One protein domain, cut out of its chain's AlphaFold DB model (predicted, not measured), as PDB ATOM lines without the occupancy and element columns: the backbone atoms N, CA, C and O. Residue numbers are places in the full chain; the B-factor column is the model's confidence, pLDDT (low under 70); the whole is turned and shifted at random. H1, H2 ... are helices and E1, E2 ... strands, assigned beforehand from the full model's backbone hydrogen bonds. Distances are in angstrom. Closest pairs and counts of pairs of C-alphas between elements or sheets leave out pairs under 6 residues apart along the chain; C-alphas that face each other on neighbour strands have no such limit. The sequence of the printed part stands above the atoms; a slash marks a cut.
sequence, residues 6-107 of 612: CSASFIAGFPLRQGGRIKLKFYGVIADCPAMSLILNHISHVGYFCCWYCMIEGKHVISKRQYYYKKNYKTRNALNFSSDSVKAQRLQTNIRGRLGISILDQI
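AT A GLANCE: This is residues 6 to 107 of the 612 residues of the protein "Hypothetical protein" of Rotaria socialis (UniProt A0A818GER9). There is little regular structure: a loose body of loops and three helices has the hairpin of E1 and E2 as a long arm at one end, its tip, residues 15 to 20, sticking out, and the small hairpin of E3 and E4 at the other. 102 residues are printed, 37 in named elements, in the order E1, E2, H1, E3, E4, H2, H3; the class is mixed and both sheets are antiparallel. The whole is loose, radius of gyration of the C-alphas 18.2 A, spanning 63 by 33 by 24 A.

IN THESE COORDINATES: Find C-alpha 8 at (123.962, 107.855, 172.787), where E1, residues 8 to 10, begins; E2 is residues 24 to 26. Next come H1, residues 33 to 39, 9.9 A long, E3, residues 59 to 61, E4, residues 64 to 66, and H2, residues 78 to 91, 19.8 A long. H3, residues 104 to 107, ends at (137.315, 110.543, 180.273).

HOW THE PARTS SIT: In the hairpin E1 and E2, C-alphas 9 and 25 face each other at 5.2 A, with no backbone N and O within hydrogen-bond range. In the hairpin E3 and E4, N 59 and O 66 are 2.8 A apart. H1 and H3 are close but not clearly touching: their closest C-alphas, Ile 39 and Leu 104, are 7.2 A apart. H2 and H3 are only just apart, at 8.3 A. Every O i to N i+4 pair is within range in H1 and H2; H3 is too short for one.

THE WHOLE: The farthest C-alphas, Gln 18 and Ile 62, are 64.6 A apart. The printed part has no cut; the links E1 to E2, H1 to E3, E4 to H2 and H2 to H3 are long. Residues 6 to 18 have pLDDT under 70.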
ATOM      1  N   CYS A   6     128.509 112.918 172.877       45.34
ATOM      2  CA  CYS A   6     127.246 112.283 172.536       45.34
ATOM      3  C   CYS A   6     127.298 110.858 173.075       45.34
ATOM      4  O   CYS A   6     127.666 109.921 172.369       45.34
ATOM      5  N   SER A   7     126.976 110.693 174.358       42.34
ATOM      6  CA  SER A   7     126.697 109.383 174.937       42.34
ATOM      7  C   SER A   7     125.299 108.946 174.495       42.34
ATOM      8  O   SER A   7     124.311 109.031 175.222       42.34
ATOM      9  N   ALA A   8     125.190 108.479 173.253       45.41
ATOM     10  CA  ALA A   8     123.962 107.855 172.787       45.41
ATOM     11  C   ALA A   8     123.871 106.446 173.397       45.41
ATOM     12  O   ALA A   8     124.465 105.486 172.902       45.41
ATOM     13  N   SER A   9     123.127 106.316 174.496       42.00
ATOM     14  CA  SER A   9     122.735 105.008 175.025       42.00
ATOM     15  C   SER A   9     121.558 104.489 174.207       42.00
ATOM     16  O   SER A   9     120.401 104.766 174.512       42.00
ATOM     17  N   PHE A  10     121.848 103.759 173.131       43.22
ATOM     18  CA  PHE A  10     120.808 103.104 172.349       43.22
ATOM     19  C   PHE A  10     120.507 101.736 172.966       43.22
ATOM     20  O   PHE A  10     121.296 100.794 172.855       43.22
ATOM     21  N   ILE A  11     119.356 101.608 173.627       44.41
ATOM     22  CA  ILE A  11     118.843 100.302 174.056       44.41
ATOM     23  C   ILE A  11     118.195  99.652 172.830       44.41
ATOM     24  O   ILE A  11     116.981  99.694 172.650       44.41
ATOM     25  N   ALA A  12     119.012  99.065 171.954       49.28
ATOM     26  CA  ALA A  12     118.489  98.158 170.943       49.28
ATOM     27  C   ALA A  12     118.021  96.886 171.657       49.28
ATOM     28  O   ALA A  12     118.833  96.055 172.069       49.28
ATOM     29  N   GLY A  13     116.709  96.733 171.821       43.59
ATOM     30  CA  GLY A  13     116.104  95.485 172.270       43.59
ATOM     31  C   GLY A  13     116.237  94.413 171.192       43.59
ATOM     32  O   GLY A  13     115.263  94.095 170.523       43.59
ATOM     33  N   PHE A  14     117.435  93.864 170.993       52.69
ATOM     34  CA  PHE A  14     117.579  92.628 170.235       52.69
ATOM     35  C   PHE A  14     117.001  91.499 171.095       52.69
ATOM     36  O   PHE A  14     117.503  91.288 172.203       52.69
ATOM     37  N   PRO A  15     115.953  90.785 170.645       49.94
ATOM     38  CA  PRO A  15     115.404  89.677 171.407       49.94
ATOM     39  C   PRO A  15     116.446  88.556 171.454       49.94
ATOM     40  O   PRO A  15     116.603  87.776 170.512       49.94
ATOM     41  N   LEU A  16     117.193  88.474 172.554       58.38
ATOM     42  CA  LEU A  16     117.937  87.267 172.876       58.38
ATOM     43  C   LEU A  16     116.922  86.155 173.158       58.38
ATOM     44  O   LEU A  16     115.906  86.385 173.810       58.38
ATOM     45  N   ARG A  17     117.220  84.928 172.711       61.41
ATOM     46  CA  ARG A  17     116.376  83.727 172.894       61.41
ATOM     47  C   ARG A  17     115.994  83.410 174.356       61.41
ATOM     48  O   ARG A  17     115.202  82.505 174.569       61.41
ATOM     49  N   GLN A  18     116.544  84.125 175.337       69.56
ATOM     50  CA  GLN A  18     116.265  83.982 176.771       69.56
ATOM     51  C   GLN A  18     115.771  85.284 177.438       69.56
ATOM     52  O   GLN A  18     115.859  85.421 178.651       69.56
ATOM     53  N   GLY A  19     115.282  86.274 176.684       70.12
ATOM     54  CA  GLY A  19     114.693  87.495 177.267       70.12
ATOM     55  C   GLY A  19     115.689  88.510 177.853       70.12
ATOM     56  O   GLY A  19     115.271  89.530 178.396       70.12
ATOM     57  N   GLY A  20     117.000  88.288 177.719       71.75
ATOM     58  CA  GLY A  20     118.023  89.253 178.132       71.75
ATOM     59  C   GLY A  20     118.057  90.497 177.232       71.75
ATOM     60  O   GLY A  20     117.982  90.387 176.007       71.75
ATOM     61  N   ARG A  21     118.205  91.687 177.829       73.75
ATOM     62  CA  ARG A  21     118.453  92.949 177.106       73.75
ATOM     63  C   ARG A  21     119.953  93.245 177.101       73.75
ATOM     64  O   ARG A  21     120.561  93.310 178.166       73.75
ATOM     65  N   ILE A  22     120.537  93.476 175.927       78.50
ATOM     66  CA  ILE A  22     121.923  93.954 175.806       78.50
ATOM     67  C   ILE A  22     121.905  95.484 175.851       78.50
ATOM     68  O   ILE A  22     121.238  96.122 175.037       78.50
ATOM     69  N   LYS A  23     122.640  96.084 176.793       76.44
ATOM     70  CA  LYS A  23     122.890  97.532 176.808       76.44
ATOM     71  C   LYS A  23     124.161  97.811 176.011       76.44
ATOM     72  O   LYS A  23     125.243  97.413 176.430       76.44
ATOM     73  N   LEU A  24     124.027  98.495 174.879       75.38
ATOM     74  CA  LEU A  24     125.161  98.989 174.105       75.38
ATOM     75  C   LEU A  24     125.399 100.455 174.470       75.38
ATOM     76  O   LEU A  24     124.478 101.271 174.412       75.38
ATOM     77  N   LYS A  25     126.631 100.783 174.862       76.25
ATOM     78  CA  LYS A  25     127.066 102.164 175.080       76.25
ATOM     79  C   LYS A  25     128.009 102.551 173.953       76.25
ATOM     80  O   LYS A  25     129.041 101.912 173.769       76.25
ATOM     81  N   PHE A  26     127.642 103.584 173.206       75.19
ATOM     82  CA  PHE A  26     128.500 104.170 172.187       75.19
ATOM     83  C   PHE A  26     129.054 105.482 172.720       75.19
ATOM     84  O   PHE A  26     128.296 106.353 173.149       75.19
ATOM     85  N   TYR A  27     130.375 105.611 172.682       82.25
ATOM     86  CA  TYR A  27     131.060 106.853 173.001       82.25
ATOM     87  C   TYR A  27     131.670 107.399 171.718       82.25
ATOM     88  O   TYR A  27     132.350 106.690 170.980       82.25
ATOM     89  N   GLY A  28     131.387 108.659 171.429       88.62
ATOM     90  CA  GLY A  28     131.900 109.334 170.254       88.62
ATOM     91  C   GLY A  28     131.967 110.825 170.508       88.62
ATOM     92  O   GLY A  28     131.051 111.402 171.100       88.62
ATOM     93  N   VAL A  29     133.053 111.444 170.064       91.38
ATOM     94  CA  VAL A  29     133.228 112.892 170.158       91.38
ATOM     95  C   VAL A  29     133.160 113.491 168.765       91.38
ATOM     96  O   VAL A  29     133.916 113.108 167.870       91.38
ATOM     97  N   ILE A  30     132.230 114.431 168.600       91.56
ATOM     98  CA  ILE A  30     132.029 115.207 167.379       91.56
ATOM     99  C   ILE A  30     132.125 116.675 167.764       91.56
ATOM    100  O   ILE A  30     131.304 117.171 168.527       91.56
ATOM    101  N   ALA A  31     133.081 117.382 167.185       91.62
ATOM    102  CA  ALA A  31     133.075 118.834 167.176       91.62
ATOM    103  C   ALA A  31     133.707 119.340 165.876       91.62
ATOM    104  O   ALA A  31     134.281 118.572 165.091       91.62
ATOM    105  N   ASP A  32     133.604 120.643 165.644       92.25
ATOM    106  CA  ASP A  32     134.310 121.283 164.547       92.25
ATOM    107  C   ASP A  32     135.834 121.155 164.731       92.25
ATOM    108  O   ASP A  32     136.353 120.943 165.829       92.25
ATOM    109  N   CYS A  33     136.589 121.247 163.632       91.31
ATOM    110  CA  CYS A  33     138.036 121.028 163.688       91.31
ATOM    111  C   CYS A  33     138.771 121.930 164.697       91.31
ATOM    112  O   CYS A  33     139.666 121.410 165.359       91.31
ATOM    113  N   PRO A  34     138.456 123.236 164.836       92.88
ATOM    114  CA  PRO A  34     139.085 124.078 165.851       92.88
ATOM    115  C   PRO A  34     138.851 123.584 167.285       92.88
ATOM    116  O   PRO A  34     139.827 123.442 168.023       92.88
ATOM    117  N   ALA A  35     137.609 123.262 167.669       93.50
ATOM    118  CA  ALA A  35     137.335 122.766 169.017       93.50
ATOM    119  C   ALA A  35     137.952 121.383 169.247       93.50
ATOM    120  O   ALA A  35     138.549 121.147 170.296       93.50
ATOM    121  N   MET A  36     137.888 120.487 168.256       94.12
ATOM    122  CA  MET A  36     138.540 119.179 168.355       94.12
ATOM    123  C   MET A  36     140.055 119.298 168.520       94.12
ATOM    124  O   MET A  36     140.624 118.574 169.328       94.12
ATOM    125  N   SER A  37     140.725 120.201 167.797       94.88
ATOM    126  CA  SER A  37     142.166 120.427 167.975       94.88
ATOM    127  C   SER A  37     142.501 120.849 169.408       94.88
ATOM    128  O   SER A  37     143.447 120.315 169.983       94.88
ATOM    129  N   LEU A  38     141.694 121.734 170.003       95.25
ATOM    130  CA  LEU A  38     141.865 122.165 171.391       95.25
ATOM    131  C   LEU A  38     141.660 121.003 172.376       95.25
ATOM    132  O   LEU A  38     142.552 120.693 173.157       95.25
ATOM    133  N   ILE A  39     140.518 120.315 172.298       95.50
ATOM    134  CA  ILE A  39     140.160 119.216 173.211       95.50
ATOM    135  C   ILE A  39     141.173 118.064 173.119       95.50
ATOM    136  O   ILE A  39     141.546 117.446 174.120       95.50
ATOM    137  N   LEU A  40     141.644 117.766 171.909       96.00
ATOM    138  CA  LEU A  40     142.588 116.681 171.678       96.00
ATOM    139  C   LEU A  40     144.030 117.036 172.040       96.00
ATOM    140  O   LEU A  40     144.868 116.147 171.911       96.00
ATOM    141  N   ASN A  41     144.350 118.280 172.420       96.94
ATOM    142  CA  ASN A  41     145.731 118.778 172.452       96.94
ATOM    143  C   ASN A  41     146.474 118.422 171.152       96.94
ATOM    144  O   ASN A  41     147.532 117.787 171.132       96.94
ATOM    145  N   HIS A  42     145.852 118.769 170.027       97.25
ATOM    146  CA  HIS A  42     146.335 118.511 168.678       97.25
ATOM    147  C   HIS A  42     146.545 119.838 167.949       97.25
ATOM    148  O   HIS A  42     145.772 120.780 168.115       97.25
ATOM    149  N   ILE A  43     147.546 119.911 167.072       96.75
ATOM    150  CA  ILE A  43     147.740 121.075 166.211       96.75
ATOM    151  C   ILE A  43     146.467 121.355 165.405       96.75
ATOM    152  O   ILE A  43     145.706 120.441 165.055       96.75
ATOM    153  N   SER A  44     146.236 122.635 165.120       93.50
ATOM    154  CA  SER A  44     145.103 123.083 164.320       93.50
ATOM    155  C   SER A  44     145.101 122.438 162.930       93.50
ATOM    156  O   SER A  44     146.113 121.942 162.428       93.50
ATOM    157  N   HIS A  45     143.958 122.510 162.252       86.00
ATOM    158  CA  HIS A  45     143.751 121.993 160.896       86.00
ATOM    159  C   HIS A  45     144.657 122.618 159.805       86.00
ATOM    160  O   HIS A  45     144.560 122.241 158.634       86.00
ATOM    161  N   VAL A  46     145.497 123.597 160.156       89.44
ATOM    162  CA  VAL A  46     146.482 124.251 159.271       89.44
ATOM    163  C   VAL A  46     147.911 123.736 159.531       89.44
ATOM    164  O   VAL A  46     148.823 124.027 158.763       89.44
ATOM    165  N   GLY A  47     148.122 122.953 160.590       93.19
ATOM    166  CA  GLY A  47     149.436 122.472 161.012       93.19
ATOM    167  C   GLY A  47     150.013 121.309 160.205       93.19
ATOM    168  O   GLY A  47     149.326 120.635 159.445       93.19
ATOM    169  N   TYR A  48     151.295 121.013 160.415       94.44
ATOM    170  CA  TYR A  48     151.883 119.762 159.934       94.44
ATOM    171  C   TYR A  48     151.228 118.571 160.654       94.44
ATOM    172  O   TYR A  48     151.006 118.622 161.861       94.44
ATOM    173  N   PHE A  49     150.891 117.509 159.915       96.25
ATOM    174  CA  PHE A  49     150.205 116.319 160.442       96.25
ATOM    175  C   PHE A  49     148.866 116.609 161.143       96.25
ATOM    176  O   PHE A  49     148.551 115.988 162.153       96.25
ATOM    177  N   CYS A  50     148.050 117.530 160.618       94.69
ATOM    178  CA  CYS A  50     146.815 117.960 161.285       94.69
ATOM    179  C   CYS A  50     145.714 116.883 161.399       94.69
ATOM    180  O   CYS A  50     144.740 117.082 162.119       94.69
ATOM    181  N   CYS A  51     145.803 115.787 160.640       94.50
ATOM    182  CA  CYS A  51     144.763 114.766 160.615       94.50
ATOM    183  C   CYS A  51     144.858 113.845 161.836       94.50
ATOM    184  O   CYS A  51     145.924 113.310 162.153       94.50
ATOM    185  N   TRP A  52     143.713 113.592 162.470       94.38
ATOM    186  CA  TRP A  52     143.611 112.687 163.615       94.38
ATOM    187  C   TRP A  52     143.726 111.212 163.224       94.38
ATOM    188  O   TRP A  52     144.100 110.391 164.051       94.38
ATOM    189  N   TYR A  53     143.428 110.870 161.969       93.75
ATOM    190  CA  TYR A  53     143.387 109.480 161.505       93.75
ATOM    191  C   TYR A  53     144.590 109.083 160.657       93.75
ATOM    192  O   TYR A  53     144.942 107.907 160.623       93.75
ATOM    193  N   CYS A  54     145.222 110.025 159.954       94.69
ATOM    194  CA  CYS A  54     146.343 109.731 159.065       94.69
ATOM    195  C   CYS A  54     147.602 110.516 159.426       94.69
ATOM    196  O   CYS A  54     147.553 111.578 160.040       94.69
ATOM    197  N   MET A  55     148.736 109.974 158.995       95.62
ATOM    198  CA  MET A  55     150.070 110.549 159.157       95.62
ATOM    199  C   MET A  55     150.507 111.335 157.914       95.62
ATOM    200  O   MET A  55     151.694 111.403 157.602       95.62
ATOM    201  N   ILE A  56     149.558 111.885 157.150       95.81
ATOM    202  CA  ILE A  56     149.886 112.680 155.964       95.81
ATOM    203  C   ILE A  56     150.396 114.046 156.422       95.81
ATOM    204  O   ILE A  56     149.686 114.813 157.074       95.81
ATOM    205  N   GLU A  57     151.634 114.345 156.053       96.00
ATOM    206  CA  GLU A  57     152.235 115.650 156.270       96.00
ATOM    207  C   GLU A  57     151.696 116.675 155.267       96.00
ATOM    208  O   GLU A  57     151.602 116.407 154.066       96.00
ATOM    209  N   GLY A  58     151.345 117.861 155.765       94.94
ATOM    210  CA  GLY A  58     150.959 118.980 154.917       94.94
ATOM    211  C   GLY A  58     152.193 119.715 154.399       94.94
ATOM    212  O   GLY A  58     153.077 120.054 155.177       94.94
ATOM    213  N   LYS A  59     152.234 120.023 153.103       95.31
ATOM    214  CA  LYS A  59     153.308 120.822 152.490       95.31
ATOM    215  C   LYS A  59     152.927 122.298 152.456       95.31
ATOM    216  O   LYS A  59     151.739 122.628 152.439       95.31
ATOM    217  N   HIS A  60     153.907 123.201 152.504       94.56
ATOM    218  CA  HIS A  60     153.663 124.620 152.221       94.56
ATOM    219  C   HIS A  60     153.675 124.825 150.709       94.56
ATOM    220  O   HIS A  60     154.660 124.485 150.065       94.56
ATOM    221  N   VAL A  61     152.588 125.337 150.143       93.00
ATOM    222  CA  VAL A  61     152.473 125.616 148.709       93.00
ATOM    223  C   VAL A  61     151.788 126.965 148.571       93.00
ATOM    224  O   VAL A  61     150.611 127.088 148.917       93.00
ATOM    225  N   ILE A  62     152.523 127.974 148.093       90.69
ATOM    226  CA  ILE A  62     152.012 129.334 147.843       90.69
ATOM    227  C   ILE A  62     151.285 129.883 149.089       90.69
ATOM    228  O   ILE A  62     150.080 130.144 149.081       90.69
ATOM    229  N   SER A  63     152.006 129.949 150.211       86.81
ATOM    230  CA  SER A  63     151.502 130.463 151.500       86.81
ATOM    231  C   SER A  63     150.310 129.708 152.100       86.81
ATOM    232  O   SER A  63     149.629 130.204 152.998       86.81
ATOM    233  N   LYS A  64     150.015 128.500 151.604       87.19
ATOM    234  CA  LYS A  64     148.926 127.657 152.103       87.19
ATOM    235  C   LYS A  64     149.418 126.253 152.392       87.19
ATOM    236  O   LYS A  64     150.219 125.679 151.657       87.19
ATOM    237  N   ARG A  65     148.890 125.659 153.461       91.38
ATOM    238  CA  ARG A  65     149.105 124.244 153.752       91.38
ATOM    239  C   ARG A  65     148.233 123.389 152.833       91.38
ATOM    240  O   ARG A  65     147.011 123.545 152.826       91.38
ATOM    241  N   GLN A  66     148.854 122.473 152.095       90.62
ATOM    242  CA  GLN A  66     148.163 121.510 151.239       90.62
ATOM    243  C   GLN A  66     148.498 120.077 151.649       90.62
ATOM    244  O   GLN A  66     149.646 119.760 151.961       90.62
ATOM    245  N   TYR A  67     147.488 119.209 151.628       90.50
ATOM    246  CA  TYR A  67     147.618 117.792 151.959       90.50
ATOM    247  C   TYR A  67     147.363 116.985 150.698       90.50
ATOM    248  O   TYR A  67     146.231 116.880 150.229       90.50
ATOM    249  N   TYR A  68     148.433 116.445 150.134       90.12
ATOM    250  CA  TYR A  68     148.342 115.630 148.935       90.12
ATOM    251  C   TYR A  68     147.864 114.234 149.304       90.12
ATOM    252  O   TYR A  68     148.422 113.590 150.199       90.12
ATOM    253  N   TYR A  69     146.830 113.770 148.607       87.12
ATOM    254  CA  TYR A  69     146.370 112.399 148.745       87.12
ATOM    255  C   TYR A  69     147.507 111.436 148.389       87.12
ATOM    256  O   TYR A  69     148.175 111.585 147.366       87.12
ATOM    257  N   LYS A  70     147.723 110.444 149.248       88.81
ATOM    258  CA  LYS A  70     148.643 109.332 149.013       88.81
ATOM    259  C   LYS A  70     147.819 108.060 149.100       88.81
ATOM    260  O   LYS A  70     147.141 107.883 150.100       88.81
ATOM    261  N   LYS A  71     147.881 107.178 148.099       85.19
ATOM    262  CA  LYS A  71     147.115 105.915 148.104       85.19
ATOM    263  C   LYS A  71     147.486 105.028 149.301       85.19
ATOM    264  O   LYS A  71     146.612 104.499 149.974       85.19
ATOM    265  N   ASN A  72     148.781 104.956 149.607       88.94
ATOM    266  CA  ASN A  72     149.331 104.181 150.716       88.94
ATOM    267  C   ASN A  72     149.781 105.131 151.829       88.94
ATOM    268  O   ASN A  72     150.949 105.513 151.909       88.94
ATOM    269  N   TYR A  73     148.839 105.573 152.659       90.38
ATOM    270  CA  TYR A  73     149.143 106.415 153.812       90.38
ATOM    271  C   TYR A  73     149.095 105.612 155.107       90.38
ATOM    272  O   TYR A  73     148.260 104.730 155.293       90.38
ATOM    273  N   LYS A  74     149.982 105.959 156.042       94.00
ATOM    274  CA  LYS A  74     149.969 105.373 157.381       94.00
ATOM    275  C   LYS A  74     148.817 105.969 158.188       94.00
ATOM    276  O   LYS A  74     148.709 107.193 158.317       94.00
ATOM    277  N   THR A  75     147.966 105.111 158.736       94.56
ATOM    278  CA  THR A  75     146.928 105.499 159.693       94.56
ATOM    279  C   THR A  75     147.505 105.580 161.104       94.56
ATOM    280  O   THR A  75     148.480 104.905 161.450       94.56
ATOM    281  N   ARG A  76     146.918 106.440 161.934       95.00
ATOM    282  CA  ARG A  76     147.218 106.494 163.362       95.00
ATOM    283  C   ARG A  76     146.487 105.349 164.047       95.00
ATOM    284  O   ARG A  76     145.266 105.257 163.974       95.00
ATOM    285  N   ASN A  77     147.238 104.482 164.711       95.12
ATOM    286  CA  ASN A  77     146.667 103.522 165.645       95.12
ATOM    287  C   ASN A  77     146.610 104.153 167.049       95.12
ATOM    288  O   ASN A  77     147.234 105.184 167.302       95.12
ATOM    289  N   ALA A  78     145.869 103.516 167.953       95.38
ATOM    290  CA  ALA A  78     145.708 103.998 169.321       95.38
ATOM    291  C   ALA A  78     147.037 104.112 170.085       95.38
ATOM    292  O   ALA A  78     147.303 105.117 170.738       95.38
ATOM    293  N   LEU A  79     147.901 103.104 169.941       95.62
ATOM    294  CA  LEU A  79     149.193 103.047 170.627       95.62
ATOM    295  C   LEU A  79     150.120 104.196 170.213       95.62
ATOM    296  O   LEU A  79     150.663 104.888 171.068       95.62
ATOM    297  N   ASN A  80     150.264 104.447 168.910       95.25
ATOM    298  CA  ASN A  80     151.082 105.547 168.396       95.25
ATOM    299  C   ASN A  80     150.471 106.893 168.782       95.25
ATOM    300  O   ASN A  80     151.210 107.808 169.118       95.25
ATOM    301  N   PHE A  81     149.140 107.018 168.759       96.06
ATOM    302  CA  PHE A  81     148.462 108.253 169.144       96.06
ATOM    303  C   PHE A  81     148.725 108.606 170.613       96.06
ATOM    304  O   PHE A  81     149.106 109.740 170.910       96.06
ATOM    305  N   SER A  82     148.594 107.635 171.520       96.56
ATOM    306  CA  SER A  82     148.900 107.806 172.944       96.56
ATOM    307  C   SER A  82     150.396 108.061 173.174       96.56
ATOM    308  O   SER A  82     150.761 109.049 173.809       96.56
ATOM    309  N   SER A  83     151.280 107.262 172.562       97.38
ATOM    310  CA  SER A  83     152.736 107.422 172.694       97.38
ATOM    311  C   SER A  83     153.226 108.789 172.206       97.38
ATOM    312  O   SER A  83     153.999 109.445 172.904       97.38
ATOM    313  N   ASP A  84     152.753 109.252 171.044       97.88
ATOM    314  CA  ASP A  84     153.092 110.577 170.513       97.88
ATOM    315  C   ASP A  84     152.573 111.692 171.447       97.88
ATOM    316  O   ASP A  84     153.245 112.706 171.617       97.88
ATOM    317  N   SER A  85     151.424 111.494 172.109       97.88
ATOM    318  CA  SER A  85     150.857 112.450 173.077       97.88
ATOM    319  C   SER A  85     151.684 112.554 174.362       97.88
ATOM    320  O   SER A  85     151.987 113.661 174.805       97.88
ATOM    321  N   VAL A  86     152.097 111.414 174.929       98.19
ATOM    322  CA  VAL A  86     152.971 111.360 176.115       98.19
ATOM    323  C   VAL A  86     154.325 111.994 175.808       98.19
ATOM    324  O   VAL A  86     154.832 112.790 176.598       98.19
ATOM    325  N   LYS A  87     154.903 111.693 174.637       98.38
ATOM    326  CA  LYS A  87     156.158 112.309 174.186       98.38
ATOM    327  C   LYS A  87     156.013 113.817 174.011       98.38
ATOM    328  O   LYS A  87     156.866 114.544 174.506       98.38
ATOM    329  N   ALA A  88     154.941 114.278 173.364       98.38
ATOM    330  CA  ALA A  88     154.678 115.704 173.188       98.38
ATOM    331  C   ALA A  88     154.559 116.434 174.530       98.38
ATOM    332  O   ALA A  88     155.179 117.476 174.711       98.38
ATOM    333  N   GLN A  89     153.846 115.851 175.500       98.38
ATOM    334  CA  GLN A  89     153.719 116.440 176.833       98.38
ATOM    335  C   GLN A  89     155.041 116.432 177.604       98.38
ATOM    336  O   GLN A  89     155.386 117.425 178.237       98.38
ATOM    337  N   ARG A  90     155.808 115.338 177.554       98.44
ATOM    338  CA  ARG A  90     157.103 115.260 178.246       98.44
ATOM    339  C   ARG A  90     158.117 116.243 177.665       98.44
ATOM    340  O   ARG A  90     158.857 116.864 178.415       98.44
ATOM    341  N   LEU A  91     158.165 116.350 176.338       98.31
ATOM    342  CA  LEU A  91     159.133 117.182 175.629       98.31
ATOM    343  C   LEU A  91     158.657 118.627 175.438       98.31
ATOM    344  O   LEU A  91     159.437 119.433 174.947       98.31
ATOM    345  N   GLN A  92     157.398 118.944 175.767       97.75
ATOM    346  CA  GLN A  92     156.765 120.248 175.515       97.75
ATOM    347  C   GLN A  92     156.936 120.719 174.058       97.75
ATOM    348  O   GLN A  92     157.108 121.901 173.769       97.75
ATOM    349  N   THR A  93     156.910 119.773 173.116       97.81
ATOM    350  CA  THR A  93     157.120 120.020 171.684       97.81
ATOM    351  C   THR A  93     156.082 119.288 170.850       97.81
ATOM    352  O   THR A  93     155.459 118.317 171.281       97.81
ATOM    353  N   ASN A  94     155.880 119.763 169.620       97.69
ATOM    354  CA  ASN A  94     154.972 119.112 168.692       97.69
ATOM    355  C   ASN A  94     155.557 117.777 168.213       97.69
ATOM    356  O   ASN A  94     156.554 117.756 167.492       97.69
ATOM    357  N   ILE A  95     154.884 116.674 168.541       98.06
ATOM    358  CA  ILE A  95     155.225 115.346 168.027       98.06
ATOM    359  C   ILE A  95     154.138 114.912 167.054       98.06
ATOM    360  O   ILE A  95     153.047 114.500 167.452       98.06
ATOM    361  N   ARG A  96     154.428 115.008 165.750       96.75
ATOM    362  CA  ARG A  96     153.527 114.557 164.671       96.75
ATOM    363  C   ARG A  96     152.112 115.116 164.833       96.75
ATOM    364  O   ARG A  96     151.130 114.382 164.759       96.75
ATOM    365  N   GLY A  97     151.991 116.408 165.099       96.75
ATOM    366  CA  GLY A  97     150.719 117.096 165.293       96.75
ATOM    367  C   GLY A  97     150.133 116.994 166.705       96.75
ATOM    368  O   GLY A  97     149.120 117.636 166.959       96.75
ATOM    369  N   ARG A  98     150.731 116.242 167.634       97.56
ATOM    370  CA  ARG A  98     150.311 116.193 169.045       97.56
ATOM    371  C   ARG A  98     151.030 117.276 169.846       97.56
ATOM    372  O   ARG A  98     152.222 117.485 169.642       97.56
ATOM    373  N   LEU A  99     150.304 117.944 170.736       98.19
ATOM    374  CA  LEU A  99     150.816 118.966 171.658       98.19
ATOM    375  C   LEU A  99     150.869 118.458 173.110       98.19
ATOM    376  O   LEU A  99     151.557 119.037 173.937       98.19
ATOM    377  N   GLY A 100     150.165 117.365 173.416       98.06
ATOM    378  CA  GLY A 100     150.154 116.725 174.729       98.06
ATOM    379  C   GLY A 100     149.078 115.644 174.829       98.06
ATOM    380  O   GLY A 100     148.449 115.292 173.824       98.06
ATOM    381  N   ILE A 101     148.861 115.121 176.038       97.69
ATOM    382  CA  ILE A 101     147.765 114.189 176.350       97.69
ATOM    383  C   ILE A 101     146.426 114.932 176.282       97.69
ATOM    384  O   ILE A 101     146.327 116.073 176.732       97.69
ATOM    385  N   SER A 102     145.403 114.320 175.679       96.69
ATOM    386  CA  SER A 102     144.069 114.925 175.598       96.69
ATOM    387  C   SER A 102     143.333 114.784 176.928       96.69
ATOM    388  O   SER A 102     143.439 113.756 177.589       96.69
ATOM    389  N   ILE A 103     142.478 115.753 177.267       95.00
ATOM    390  CA  ILE A 103     141.522 115.589 178.375       95.00
ATOM    391  C   ILE A 103     140.591 114.381 178.164       95.00
ATOM    392  O   ILE A 103     140.145 113.754 179.117       95.00
ATOM    393  N   LEU A 104     140.334 114.004 176.907       93.94
ATOM    394  CA  LEU A 104     139.500 112.853 176.577       93.94
ATOM    395  C   LEU A 104     140.184 111.514 176.844       93.94
ATOM    396  O   LEU A 104     139.469 110.541 177.053       93.94
ATOM    397  N   ASP A 105     141.521 111.457 176.879       91.50
ATOM    398  CA  ASP A 105     142.242 110.221 177.222       91.50
ATOM    399  C   ASP A 105     141.936 109.777 178.667       91.50
ATOM    400  O   ASP A 105     142.076 108.602 178.986       91.50
ATOM    401  N   GLN A 106     141.500 110.702 179.534       88.62
ATOM    402  CA  GLN A 106     141.118 110.425 180.924       88.62
ATOM    403  C   GLN A 106     139.619 110.135 181.097       88.62
ATOM    404  O   GLN A 106     139.224 109.542 182.095       88.62
ATOM    405  N   ILE A 107     138.783 110.590 180.157       89.25
ATOM    406  CA  ILE A 107     137.315 110.543 180.273       89.25
ATOM    407  C   ILE A 107     136.722 109.388 179.460       89.25
ATOM    408  O   ILE A 107     135.688 108.835 179.834       89.25
TER     409      ILE A 107